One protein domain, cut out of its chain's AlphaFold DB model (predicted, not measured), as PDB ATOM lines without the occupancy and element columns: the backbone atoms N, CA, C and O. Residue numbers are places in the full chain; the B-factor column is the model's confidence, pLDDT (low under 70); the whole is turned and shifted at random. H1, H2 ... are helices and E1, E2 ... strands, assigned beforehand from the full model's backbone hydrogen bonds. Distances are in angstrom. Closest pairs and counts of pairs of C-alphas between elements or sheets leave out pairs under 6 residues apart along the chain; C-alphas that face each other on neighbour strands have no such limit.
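AT A GLANCE: This is residues 18 to 71, 88 to 102 and 148 to 173 of the 173 residues of an uncharacterized protein of Candidatus Melainabacteria bacterium HGW-Melainabacteria-1 (UniProt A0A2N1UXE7). A twisted wall of four strands has helices H1 and H3 over one face, as two layers, and its other face bare; E2 runs on past its neighbours, and residues 65 to 71 stick out as an arm. The printed part has 95 residues with three named helices and four named strands, in the order E1 H1 H2 E2 E3 E4 H3, a mixed class. The mixed sheet runs E1 E2 E3 E4. The whole is only just loose, close to compact, with a radius of gyration of the C-alphas of 15.2 A and spans of 56 by 27 by 22 A.

IN THESE COORDINATES: E1, residues 19 to 23, begins at C-alpha 19 (30.161, -27.983, 7.163) and is 13.7 A long. H1, residues 29 to 41, is 19.0 A long; H2, residues 43 to 46, 5.1 A; E2, residues 53 to 67, 42.5 A. E3, residues 88 to 94, is 20.2 A long and E4, residues 97 to 102, 14.9 A. H3, residues 148 to 170, is 33.1 A long and ends at C-alpha 170 (35.055, -37.930, 21.789).

HOW THE PARTS SIT: E1 and E2 are parallel, N 20 and O 55 2.8 A apart; with H1 and H2 between, they form a strand-helix-strand unit with a left-handed crossover. E2 and E3 are antiparallel, N 56 and O 91 2.8 A apart. E3 and E4 form a hairpin, N 92 and O 100 2.8 A apart. H1, height 8.0 A over the sheet, runs along the strands. H3, on the same face at 9.7 A, runs slantwise to them. H1 touches H3 with residues 34 to 39 alone, closest C-alphas Thr 38 and Gln 152, 6.8 A, at a steep tilt of 49 degrees. H2 only grazes the sheet and touches H3, closest C-alphas Leu 44 and Leu 163, 5.4 A. In H1 and H3 every O i to N i+4 pair is within hydrogen-bond range; H2 is too short for one.

THE WHOLE: The farthest C-alphas, Pro 51 and Tyr 71, are 59.1 A apart. Residues 72 to 87 and 103 to 147 are not printed, with C-alpha gaps of 34.9 A and 25.5 A. Of the links printed whole, none is long. Residues 66 to 71 and 173 have pLDDT under 70.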
ATOM      1  N   LEU A  18      28.412 -25.264  10.245       73.00
ATOM      2  CA  LEU A  18      29.113 -24.837   9.040       73.00
ATOM      3  C   LEU A  18      29.989 -26.007   8.604       73.00
ATOM      4  O   LEU A  18      31.071 -26.240   9.142       73.00
ATOM      5  N   ARG A  19      29.470 -26.816   7.688       85.69
ATOM      6  CA  ARG A  19      30.161 -27.983   7.163       85.69
ATOM      7  C   ARG A  19      30.638 -27.659   5.760       85.69
ATOM      8  O   ARG A  19      29.854 -27.245   4.907       85.69
ATOM      9  N   HIS A  20      31.922 -27.868   5.511       87.94
ATOM     10  CA  HIS A  20      32.532 -27.610   4.217       87.94
ATOM     11  C   HIS A  20      33.287 -28.834   3.714       87.94
ATOM     12  O   HIS A  20      34.048 -29.466   4.447       87.94
ATOM     13  N   VAL A  21      33.094 -29.139   2.435       88.88
ATOM     14  CA  VAL A  21      33.914 -30.096   1.696       88.88
ATOM     15  C   VAL A  21      34.816 -29.292   0.770       88.88
ATOM     16  O   VAL A  21      34.338 -28.437   0.027       88.88
ATOM     17  N   TYR A  22      36.116 -29.548   0.845       88.75
ATOM     18  CA  TYR A  22      37.139 -28.920   0.026       88.75
ATOM     19  C   TYR A  22      37.978 -29.974  -0.677       88.75
ATOM     20  O   TYR A  22      38.168 -31.091  -0.202       88.75
ATOM     21  N   VAL A  23      38.546 -29.579  -1.805       86.69
ATOM     22  CA  VAL A  23      39.496 -30.393  -2.552       86.69
ATOM     23  C   VAL A  23      40.722 -29.536  -2.790       86.69
ATOM     24  O   VAL A  23      40.595 -28.374  -3.179       86.69
ATOM     25  N   SER A  24      41.901 -30.084  -2.511       85.75
ATOM     26  CA  SER A  24      43.151 -29.357  -2.691       85.75
ATOM     27  C   SER A  24      43.330 -28.904  -4.146       85.75
ATOM     28  O   SER A  24      42.997 -29.649  -5.077       85.75
ATOM     29  N   PRO A  25      43.868 -27.688  -4.366       80.06
ATOM     30  CA  PRO A  25      44.162 -27.204  -5.707       80.06
ATOM     31  C   PRO A  25      45.169 -28.141  -6.388       80.06
ATOM     32  O   PRO A  25      46.138 -28.576  -5.771       80.06
ATOM     33  N   GLY A  26      44.930 -28.464  -7.661       78.44
ATOM     34  CA  GLY A  26      45.773 -29.377  -8.448       78.44
ATOM     35  C   GLY A  26      45.190 -30.779  -8.659       78.44
ATOM     36  O   GLY A  26      45.720 -31.530  -9.474       78.44
ATOM     37  N   LEU A  27      44.078 -31.125  -8.001       80.19
ATOM     38  CA  LEU A  27      43.354 -32.365  -8.289       80.19
ATOM     39  C   LEU A  27      42.377 -32.194  -9.469       80.19
ATOM     40  O   LEU A  27      41.686 -31.173  -9.544       80.19
ATOM     41  N   PRO A  28      42.275 -33.191 -10.372       78.19
ATOM     42  CA  PRO A  28      41.291 -33.194 -11.451       78.19
ATOM     43  C   PRO A  28      39.856 -32.944 -10.969       78.19
ATOM     44  O   PRO A  28      39.418 -33.512  -9.966       78.19
ATOM     45  N   VAL A  29      39.090 -32.165 -11.743       75.69
ATOM     46  CA  VAL A  29      37.691 -31.796 -11.436       75.69
ATOM     47  C   VAL A  29      36.799 -33.025 -11.208       75.69
ATOM     48  O   VAL A  29      35.930 -33.007 -10.343       75.69
ATOM     49  N   ALA A  30      37.056 -34.128 -11.917       78.00
ATOM     50  CA  ALA A  30      36.308 -35.375 -11.758       78.00
ATOM     51  C   ALA A  30      36.348 -35.923 -10.316       78.00
ATOM     52  O   ALA A  30      35.335 -36.401  -9.806       78.00
ATOM     53  N   TYR A  31      37.488 -35.800  -9.627       82.25
ATOM     54  CA  TYR A  31      37.613 -36.242  -8.235       82.25
ATOM     55  C   TYR A  31      36.913 -35.301  -7.262       82.25
ATOM     56  O   TYR A  31      36.495 -35.739  -6.194       82.25
ATOM     57  N   GLN A  32      36.726 -34.034  -7.640       82.50
ATOM     58  CA  GLN A  32      36.001 -33.083  -6.809       82.50
ATOM     59  C   GLN A  32      34.538 -33.488  -6.681       82.50
ATOM     60  O   GLN A  32      34.043 -33.669  -5.572       82.50
ATOM     61  N   GLN A  33      33.862 -33.701  -7.809       85.19
ATOM     62  CA  GLN A  33      32.456 -34.091  -7.799       85.19
ATOM     63  C   GLN A  33      32.251 -35.429  -7.078       85.19
ATOM     64  O   GLN A  33      31.351 -35.544  -6.246       85.19
ATOM     65  N   LEU A  34      33.127 -36.407  -7.333       86.75
ATOM     66  CA  LEU A  34      33.092 -37.701  -6.655       86.75
ATOM     67  C   LEU A  34      33.228 -37.558  -5.133       86.75
ATOM     68  O   LEU A  34      32.438 -38.134  -4.384       86.75
ATOM     69  N   PHE A  35      34.207 -36.778  -4.673       91.12
ATOM     70  CA  PHE A  35      34.445 -36.553  -3.252       91.12
ATOM     71  C   PHE A  35      33.274 -35.833  -2.582       91.12
ATOM     72  O   PHE A  35      32.793 -36.291  -1.550       91.12
ATOM     73  N   HIS A  36      32.760 -34.763  -3.194       89.56
ATOM     74  CA  HIS A  36      31.608 -34.024  -2.675       89.56
ATOM     75  C   HIS A  36      30.376 -34.919  -2.506       89.56
ATOM     76  O   HIS A  36      29.764 -34.907  -1.439       89.56
ATOM     77  N   VAL A  37      30.034 -35.715  -3.524       88.12
ATOM     78  CA  VAL A  37      28.874 -36.618  -3.471       88.12
ATOM     79  C   VAL A  37      29.073 -37.703  -2.413       88.12
ATOM     80  O   VAL A  37      28.191 -37.908  -1.582       88.12
ATOM     81  N   THR A  38      30.244 -38.347  -2.401       90.12
ATOM     82  CA  THR A  38      30.540 -39.442  -1.465       90.12
ATOM     83  C   THR A  38      30.496 -38.953  -0.018       90.12
ATOM     84  O   THR A  38      29.853 -39.571   0.826       90.12
ATOM     85  N   MET A  39      31.126 -37.812   0.281       90.31
ATOM     86  CA  MET A  39      31.163 -37.269   1.641       90.31
ATOM     87  C   MET A  39      29.794 -36.765   2.094       90.31
ATOM     88  O   MET A  39      29.413 -37.037   3.227       90.31
ATOM     89  N   ALA A  40      29.026 -36.098   1.226       85.75
ATOM     90  CA  ALA A  40      27.699 -35.587   1.575       85.75
ATOM     91  C   ALA A  40      26.708 -36.699   1.966       85.75
ATOM     92  O   ALA A  40      25.818 -36.474   2.787       85.75
ATOM     93  N   GLN A  41      26.866 -37.894   1.394       88.00
ATOM     94  CA  GLN A  41      26.036 -39.063   1.698       88.00
ATOM     95  C   GLN A  41      26.543 -39.864   2.907       88.00
ATOM     96  O   GLN A  41      25.800 -40.667   3.468       88.00
ATOM     97  N   HIS A  42      27.793 -39.660   3.323       91.75
ATOM     98  CA  HIS A  42      28.421 -40.464   4.363       91.75
ATOM     99  C   HIS A  42      28.022 -40.003   5.782       91.75
ATOM    100  O   HIS A  42      27.960 -38.796   6.037       91.75
ATOM    101  N   PRO A  43      27.852 -40.917   6.764       90.88
ATOM    102  CA  PRO A  43      27.542 -40.554   8.155       90.88
ATOM    103  C   PRO A  43      28.552 -39.598   8.809       90.88
ATOM    104  O   PRO A  43      28.193 -38.831   9.697       90.88
ATOM    105  N   LEU A  44      29.801 -39.593   8.328       90.62
ATOM    106  CA  LEU A  44      30.850 -38.639   8.728       90.62
ATOM    107  C   LEU A  44      30.404 -37.176   8.581       90.62
ATOM    108  O   LEU A  44      30.813 -36.330   9.370       90.62
ATOM    109  N   TRP A  45      29.567 -36.872   7.589       89.06
ATOM    110  CA  TRP A  45      29.036 -35.527   7.378       89.06
ATOM    111  C   TRP A  45      27.937 -35.156   8.365       89.06
ATOM    112  O   TRP A  45      27.638 -33.983   8.543       89.06
ATOM    113  N   GLN A  46      27.306 -36.138   9.002       86.69
ATOM    114  CA  GLN A  46      26.140 -35.933   9.858       86.69
ATOM    115  C   GLN A  46      26.471 -36.023  11.347       86.69
ATOM    116  O   GLN A  46      25.561 -36.005  12.174       86.69
ATOM    117  N   ILE A  47      27.756 -36.080  11.706       88.25
ATOM    118  CA  ILE A  47      28.178 -36.122  13.105       88.25
ATOM    119  C   ILE A  47      27.622 -34.930  13.893       88.25
ATOM    120  O   ILE A  47      27.496 -33.810  13.374       88.25
ATOM    121  N   ALA A  48      27.280 -35.186  15.154       85.62
ATOM    122  CA  ALA A  48      26.886 -34.140  16.083       85.62
ATOM    123  C   ALA A  48      28.115 -33.286  16.414       85.62
ATOM    124  O   ALA A  48      29.137 -33.810  16.849       85.62
ATOM    125  N   LEU A  49      28.007 -31.979  16.187       85.38
ATOM    126  CA  LEU A  49      29.041 -30.999  16.510       85.38
ATOM    127  C   LEU A  49      28.536 -30.102  17.636       85.38
ATOM    128  O   LEU A  49      27.328 -29.872  17.749       85.38
ATOM    129  N   ALA A  50      29.446 -29.591  18.465       84.81
ATOM    130  CA  ALA A  50      29.062 -28.624  19.482       84.81
ATOM    131  C   ALA A  50      28.593 -27.308  18.824       84.81
ATOM    132  O   ALA A  50      28.974 -27.006  17.687       84.81
ATOM    133  N   PRO A  51      27.783 -26.491  19.522       79.50
ATOM    134  CA  PRO A  51      27.382 -25.186  19.012       79.50
ATOM    135  C   PRO A  51      28.611 -24.341  18.641       79.50
ATOM    136  O   PRO A  51      29.565 -24.271  19.412       79.50
ATOM    137  N   ALA A  52      28.566 -23.697  17.471       84.25
ATOM    138  CA  ALA A  52      29.650 -22.904  16.872       84.25
ATOM    139  C   ALA A  52      30.872 -23.679  16.336       84.25
ATOM    140  O   ALA A  52      31.782 -23.051  15.784       84.25
ATOM    141  N   ASP A  53      30.888 -25.011  16.426       89.75
ATOM    142  CA  ASP A  53      31.909 -25.804  15.750       89.75
ATOM    143  C   ASP A  53      31.588 -25.916  14.248       89.75
ATOM    144  O   ASP A  53      30.441 -26.100  13.828       89.75
ATOM    145  N   ARG A  54      32.628 -25.813  13.419       90.56
ATOM    146  CA  ARG A  54      32.580 -26.027  11.969       90.56
ATOM    147  C   ARG A  54      33.415 -27.246  11.599       90.56
ATOM    148  O   ARG A  54      34.493 -27.452  12.156       90.56
ATOM    149  N   GLN A  55      32.939 -28.017  10.630       92.62
ATOM    150  CA  GLN A  55      33.634 -29.194  10.111       92.62
ATOM    151  C   GLN A  55      34.155 -28.908   8.712       92.62
ATOM    152  O   GLN A  55      33.431 -28.408   7.853       92.62
ATOM    153  N   ILE A  56      35.409 -29.266   8.471       93.19
ATOM    154  CA  ILE A  56      36.039 -29.177   7.163       93.19
ATOM    155  C   ILE A  56      36.566 -30.558   6.780       93.19
ATOM    156  O   ILE A  56      37.412 -31.115   7.472       93.19
ATOM    157  N   LEU A  57      36.076 -31.103   5.667       93.88
ATOM    158  CA  LEU A  57      36.627 -32.292   5.019       93.88
ATOM    159  C   LEU A  57      37.452 -31.853   3.815       93.88
ATOM    160  O   LEU A  57      36.930 -31.162   2.944       93.88
ATOM    161  N   ARG A  58      38.725 -32.247   3.742       94.56
ATOM    162  CA  ARG A  58      39.605 -31.926   2.614       94.56
ATOM    163  C   ARG A  58      40.125 -33.182   1.949       94.56
ATOM    164  O   ARG A  58      40.803 -33.979   2.592       94.56
ATOM    165  N   LEU A  59      39.897 -33.313   0.648       94.00
ATOM    166  CA  LEU A  59      40.649 -34.256  -0.170       94.00
ATOM    167  C   LEU A  59      42.012 -33.638  -0.481       94.00
ATOM    168  O   LEU A  59      42.100 -32.690  -1.263       94.00
ATOM    169  N   GLN A  60      43.059 -34.155   0.157       91.69
ATOM    170  CA  GLN A  60      44.423 -33.659  -0.014       91.69
ATOM    171  C   GLN A  60      45.085 -34.259  -1.249       91.69
ATOM    172  O   GLN A  60      45.783 -33.561  -1.980       91.69
ATOM    173  N   GLU A  61      44.844 -35.546  -1.486       88.88
ATOM    174  CA  GLU A  61      45.482 -36.295  -2.556       88.88
ATOM    175  C   GLU A  61      44.561 -37.396  -3.063       88.88
ATOM    176  O   GLU A  61      43.878 -38.061  -2.284       88.88
ATOM    177  N   PHE A  62      44.567 -37.597  -4.378       86.94
ATOM    178  CA  PHE A  62      43.925 -38.733  -5.021       86.94
ATOM    179  C   PHE A  62      44.772 -39.156  -6.220       86.94
ATOM    180  O   PHE A  62      44.875 -38.420  -7.206       86.94
ATOM    181  N   LYS A  63      45.431 -40.311  -6.116       84.12
ATOM    182  CA  LYS A  63      46.390 -40.800  -7.110       84.12
ATOM    183  C   LYS A  63      45.965 -42.150  -7.660       84.12
ATOM    184  O   LYS A  63      45.501 -43.021  -6.935       84.12
ATOM    185  N   LEU A  64      46.182 -42.311  -8.961       77.12
ATOM    186  CA  LEU A  64      46.113 -43.584  -9.660       77.12
ATOM    187  C   LEU A  64      47.504 -43.890 -10.206       77.12
ATOM    188  O   LEU A  64      48.023 -43.138 -11.031       77.12
ATOM    189  N   GLN A  65      48.093 -44.994  -9.767       74.38
ATOM    190  CA  GLN A  65      49.357 -45.500 -10.280       74.38
ATOM    191  C   GLN A  65      49.121 -46.818 -11.009       74.38
ATOM    192  O   GLN A  65      48.677 -47.809 -10.431       74.38
ATOM    193  N   THR A  66      49.464 -46.852 -12.292       66.81
ATOM    194  CA  THR A  66      49.488 -48.094 -13.067       66.81
ATOM    195  C   THR A  66      50.892 -48.670 -12.996       66.81
ATOM    196  O   THR A  66      51.806 -48.162 -13.646       66.81
ATOM    197  N   ARG A  67      51.085 -49.744 -12.227       63.12
ATOM    198  CA  ARG A  67      52.347 -50.489 -12.238       63.12
ATOM    199  C   ARG A  67      52.274 -51.579 -13.298       63.12
ATOM    200  O   ARG A  67      51.525 -52.548 -13.165       63.12
ATOM    201  N   GLN A  68      53.077 -51.408 -14.341       59.16
ATOM    202  CA  GLN A  68      53.418 -52.476 -15.271       59.16
ATOM    203  C   GLN A  68      54.782 -53.022 -14.856       59.16
ATOM    204  O   GLN A  68      55.742 -52.253 -14.791       59.16
ATOM    205  N   PRO A  69      54.904 -54.312 -14.530       53.69
ATOM    206  CA  PRO A  69      56.209 -54.867 -14.267       53.69
ATOM    207  C   PRO A  69      56.982 -54.977 -15.591       53.69
ATOM    208  O   PRO A  69      56.522 -55.581 -16.560       53.69
ATOM    209  N   PHE A  70      58.157 -54.351 -15.644       45.34
ATOM    210  CA  PHE A  70      59.055 -54.417 -16.794       45.34
ATOM    211  C   PHE A  70      59.874 -55.712 -16.713       45.34
ATOM    212  O   PHE A  70      60.827 -55.804 -15.939       45.34
ATOM    213  N   TYR A  71      59.496 -56.734 -17.485       50.59
ATOM    214  CA  TYR A  71      60.239 -57.995 -17.574       50.59
ATOM    215  C   TYR A  71      60.838 -58.159 -18.970       50.59
ATOM    216  O   TYR A  71      60.139 -58.466 -19.929       50.59
ATOM    217  N   VAL A  88      42.678 -37.983   2.861       95.94
ATOM    218  CA  VAL A  88      41.619 -37.069   3.308       95.94
ATOM    219  C   VAL A  88      41.939 -36.575   4.710       95.94
ATOM    220  O   VAL A  88      42.320 -37.359   5.580       95.94
ATOM    221  N   SER A  89      41.750 -35.278   4.942       96.06
ATOM    222  CA  SER A  89      41.769 -34.700   6.280       96.06
ATOM    223  C   SER A  89      40.390 -34.245   6.722       96.06
ATOM    224  O   SER A  89      39.603 -33.723   5.935       96.06
ATOM    225  N   MET A  90      40.118 -34.412   8.006       96.06
ATOM    226  CA  MET A  90      38.981 -33.824   8.687       96.06
ATOM    227  C   MET A  90      39.489 -32.875   9.762       96.06
ATOM    228  O   MET A  90      40.368 -33.232  10.541       96.06
ATOM    229  N   GLU A  91      38.919 -31.678   9.804       95.25
ATOM    230  CA  GLU A  91      39.226 -30.639  10.777       95.25
ATOM    231  C   GLU A  91      37.927 -30.171  11.442       95.25
ATOM    232  O   GLU A  91      36.940 -29.899  10.756       95.25
ATOM    233  N   ILE A  92      37.941 -30.037  12.765       93.31
ATOM    234  CA  ILE A  92      36.893 -29.385  13.549       93.31
ATOM    235  C   ILE A  92      37.467 -28.103  14.129       93.31
ATOM    236  O   ILE A  92      38.467 -28.126  14.850       93.31
ATOM    237  N   TRP A  93      36.822 -26.984  13.830       93.69
ATOM    238  CA  TRP A  93      37.243 -25.663  14.279       93.69
ATOM    239  C   TRP A  93      36.150 -24.999  15.103       93.69
ATOM    240  O   TRP A  93      34.974 -25.139  14.781       93.69
ATOM    241  N   ARG A  94      36.541 -24.184  16.080       90.81
ATOM    242  CA  ARG A  94      35.661 -23.253  16.789       90.81
ATOM    243  C   ARG A  94      36.194 -21.843  16.586       90.81
ATOM    244  O   ARG A  94      37.197 -21.464  17.180       90.81
ATOM    245  N   GLY A  95      35.565 -21.072  15.703       87.75
ATOM    246  CA  GLY A  95      36.127 -19.787  15.280       87.75
ATOM    247  C   GLY A  95      37.537 -19.964  14.678       87.75
ATOM    248  O   GLY A  95      37.662 -20.686  13.683       87.75
ATOM    249  N   PRO A  96      38.588 -19.319  15.221       90.50
ATOM    250  CA  PRO A  96      39.971 -19.501  14.775       90.50
ATOM    251  C   PRO A  96      40.670 -20.729  15.383       90.50
ATOM    252  O   PRO A  96      41.745 -21.089  14.912       90.50
ATOM    253  N   ASP A  97      40.084 -21.384  16.389       92.25
ATOM    254  CA  ASP A  97      40.759 -22.438  17.144       92.25
ATOM    255  C   ASP A  97      40.519 -23.815  16.522       92.25
ATOM    256  O   ASP A  97      39.373 -24.247  16.347       92.25
ATOM    257  N   LEU A  98      41.600 -24.535  16.212       93.50
ATOM    258  CA  LEU A  98      41.530 -25.924  15.764       93.50
ATOM    259  C   LEU A  98      41.298 -26.832  16.977       93.50
ATOM    260  O   LEU A  98      42.169 -26.976  17.830       93.50
ATOM    261  N   ARG A  99      40.118 -27.448  17.050       92.44
ATOM    262  CA  ARG A  99      39.729 -28.346  18.148       92.44
ATOM    263  C   ARG A  99      40.225 -29.761  17.918       92.44
ATOM    264  O   ARG A  99      40.661 -30.419  18.853       92.44
ATOM    265  N   TRP A 100      40.138 -30.225  16.678       93.94
ATOM    266  CA  TRP A 100      40.526 -31.578  16.322       93.94
ATOM    267  C   TRP A 100      40.891 -31.658  14.849       93.94
ATOM    268  O   TRP A 100      40.238 -31.042  14.007       93.94
ATOM    269  N   GLN A 101      41.913 -32.443  14.532       95.44
ATOM    270  CA  GLN A 101      42.274 -32.747  13.158       95.44
ATOM    271  C   GLN A 101      42.755 -34.184  13.043       95.44
ATOM    272  O   GLN A 101      43.511 -34.680  13.880       95.44
ATOM    273  N   ARG A 102      42.377 -34.821  11.940       96.69
ATOM    274  CA  ARG A 102      42.918 -36.113  11.545       96.69
ATOM    275  C   ARG A 102      43.101 -36.170  10.041       96.69
ATOM    276  O   ARG A 102      42.214 -35.765   9.299       96.69
ATOM    277  N   SER A 148      35.085 -46.932 -11.062       77.06
ATOM    278  CA  SER A 148      34.292 -45.948 -10.318       77.06
ATOM    279  C   SER A 148      33.866 -46.478  -8.944       77.06
ATOM    280  O   SER A 148      33.943 -45.740  -7.962       77.06
ATOM    281  N   ALA A 149      33.455 -47.746  -8.856       78.81
ATOM    282  CA  ALA A 149      33.099 -48.388  -7.593       78.81
ATOM    283  C   ALA A 149      34.308 -48.464  -6.647       78.81
ATOM    284  O   ALA A 149      34.198 -48.114  -5.479       78.81
ATOM    285  N   LEU A 150      35.495 -48.804  -7.160       80.75
ATOM    286  CA  LEU A 150      36.729 -48.822  -6.368       80.75
ATOM    287  C   LEU A 150      37.104 -47.444  -5.818       80.75
ATOM    288  O   LEU A 150      37.590 -47.353  -4.693       80.75
ATOM    289  N   GLN A 151      36.889 -46.376  -6.588       85.25
ATOM    290  CA  GLN A 151      37.135 -45.015  -6.114       85.25
ATOM    291  C   GLN A 151      36.151 -44.611  -5.008       85.25
ATOM    292  O   GLN A 151      36.564 -44.007  -4.018       85.25
ATOM    293  N   GLN A 152      34.868 -44.952  -5.166       86.00
ATOM    294  CA  GLN A 152      33.835 -44.704  -4.153       86.00
ATOM    295  C   GLN A 152      34.130 -45.472  -2.865       86.00
ATOM    296  O   GLN A 152      34.144 -44.872  -1.793       86.00
ATOM    297  N   ASP A 153      34.444 -46.762  -2.982       85.75
ATOM    298  CA  ASP A 153      34.824 -47.619  -1.861       85.75
ATOM    299  C   ASP A 153      36.019 -47.053  -1.098       85.75
ATOM    300  O   ASP A 153      35.994 -46.998   0.127       85.75
ATOM    301  N   LEU A 154      37.064 -46.617  -1.810       89.56
ATOM    302  CA  LEU A 154      38.269 -46.071  -1.192       89.56
ATOM    303  C   LEU A 154      37.949 -44.818  -0.366       89.56
ATOM    304  O   LEU A 154      38.392 -44.687   0.773       89.56
ATOM    305  N   LEU A 155      37.147 -43.903  -0.916       91.31
ATOM    306  CA  LEU A 155      36.732 -42.687  -0.215       91.31
ATOM    307  C   LEU A 155      35.808 -42.993   0.968       91.31
ATOM    308  O   LEU A 155      35.950 -42.378   2.027       91.31
ATOM    309  N   ALA A 156      34.890 -43.948   0.813       90.56
ATOM    310  CA  ALA A 156      34.019 -44.405   1.888       90.56
ATOM    311  C   ALA A 156      34.819 -45.075   3.013       90.56
ATOM    312  O   ALA A 156      34.526 -44.849   4.185       90.56
ATOM    313  N   GLU A 157      35.847 -45.854   2.682       91.69
ATOM    314  CA  GLU A 157      36.739 -46.494   3.645       91.69
ATOM    315  C   GLU A 157      37.498 -45.447   4.469       91.69
ATOM    316  O   GLU A 157      37.467 -45.493   5.702       91.69
ATOM    317  N   VAL A 158      38.096 -44.444   3.815       93.81
ATOM    318  CA  VAL A 158      38.747 -43.324   4.513       93.81
ATOM    319  C   VAL A 158      37.749 -42.592   5.416       93.81
ATOM    320  O   VAL A 158      38.058 -42.292   6.570       93.81
ATOM    321  N   ALA A 159      36.532 -42.333   4.928       93.31
ATOM    322  CA  ALA A 159      35.503 -41.639   5.696       93.31
ATOM    323  C   ALA A 159      35.033 -42.439   6.922       93.31
ATOM    324  O   ALA A 159      34.832 -41.859   7.991       93.31
ATOM    325  N   HIS A 160      34.888 -43.761   6.799       94.06
ATOM    326  CA  HIS A 160      34.584 -44.651   7.921       94.06
ATOM    327  C   HIS A 160      35.694 -44.627   8.971       94.06
ATOM    328  O   HIS A 160      35.406 -44.542  10.166       94.06
ATOM    329  N   GLN A 161      36.960 -44.675   8.548       93.88
ATOM    330  CA  GLN A 161      38.087 -44.631   9.477       93.88
ATOM    331  C   GLN A 161      38.182 -43.272  10.189       93.88
ATOM    332  O   GLN A 161      38.360 -43.240  11.405       93.88
ATOM    333  N   LEU A 162      37.968 -42.157   9.479       94.88
ATOM    334  CA  LEU A 162      37.912 -40.821  10.088       94.88
ATOM    335  C   LEU A 162      36.782 -40.707  11.117       94.88
ATOM    336  O   LEU A 162      36.988 -40.149  12.194       94.88
ATOM    337  N   LEU A 163      35.605 -41.260  10.809       94.06
ATOM    338  CA  LEU A 163      34.463 -41.260  11.723       94.06
ATOM    339  C   LEU A 163      34.790 -42.039  12.996       94.06
ATOM    340  O   LEU A 163      34.533 -41.559  14.098       94.06
ATOM    341  N   ARG A 164      35.386 -43.223  12.839       94.25
ATOM    342  CA  ARG A 164      35.816 -44.052  13.962       94.25
ATOM    343  C   ARG A 164      36.834 -43.320  14.834       94.25
ATOM    344  O   ARG A 164      36.678 -43.305  16.051       94.25
ATOM    345  N   ASP A 165      37.846 -42.699  14.231       93.00
ATOM    346  CA  ASP A 165      38.875 -41.947  14.957       93.00
ATOM    347  C   ASP A 165      38.267 -40.766  15.732       93.00
ATOM    348  O   ASP A 165      38.617 -40.540  16.891       93.00
ATOM    349  N   TYR A 166      37.313 -40.054  15.129       91.38
ATOM    350  CA  TYR A 166      36.586 -38.962  15.778       91.38
ATOM    351  C   TYR A 166      35.742 -39.447  16.966       91.38
ATOM    352  O   TYR A 166      35.800 -38.872  18.052       91.38
ATOM    353  N   GLN A 167      34.990 -40.537  16.793       92.19
ATOM    354  CA  GLN A 167      34.178 -41.125  17.864       92.19
ATOM    355  C   GLN A 167      35.044 -41.608  19.031       92.19
ATOM    356  O   GLN A 167      34.720 -41.351  20.187       92.19
ATOM    357  N   LEU A 168      36.177 -42.257  18.743       90.88
ATOM    358  CA  LEU A 168      37.126 -42.697  19.766       90.88
ATOM    359  C   LEU A 168      37.742 -41.528  20.538       90.88
ATOM    360  O   LEU A 168      37.988 -41.667  21.735       90.88
ATOM    361  N   HIS A 169      38.004 -40.402  19.871       87.44
ATOM    362  CA  HIS A 169      38.458 -39.181  20.529       87.44
ATOM    363  C   HIS A 169      37.385 -38.642  21.481       87.44
ATOM    364  O   HIS A 169      37.657 -38.448  22.660       87.44
ATOM    365  N   HIS A 170      36.152 -38.487  20.997       82.69
ATOM    366  CA  HIS A 170      35.055 -37.930  21.789       82.69
ATOM    367  C   HIS A 170      34.575 -38.812  22.942       82.69
ATOM    368  O   HIS A 170      34.017 -38.291  23.893       82.69
ATOM    369  N   MET A 171      34.778 -40.128  22.886       74.81
ATOM    370  CA  MET A 171      34.474 -41.010  24.019       74.81
ATOM    371  C   MET A 171      35.487 -40.906  25.170       74.81
ATOM    372  O   MET A 171      35.237 -41.458  26.238       74.81
ATOM    373  N   ARG A 172      36.659 -40.303  24.938       72.12
ATOM    374  CA  ARG A 172      37.737 -40.188  25.937       72.12
ATOM    375  C   ARG A 172      37.741 -38.849  26.676       72.12
ATOM    376  O   ARG A 172      38.447 -38.749  27.676       72.12
ATOM    377  N   GLU A 173      37.017 -37.859  26.164       59.31
ATOM    378  CA  GLU A 173      36.785 -36.556  26.803       59.31
ATOM    379  C   GLU A 173      35.538 -36.604  27.693       59.31
ATOM    380  O   GLU A 173      35.582 -35.979  28.776       59.31
TER     381      GLU A 173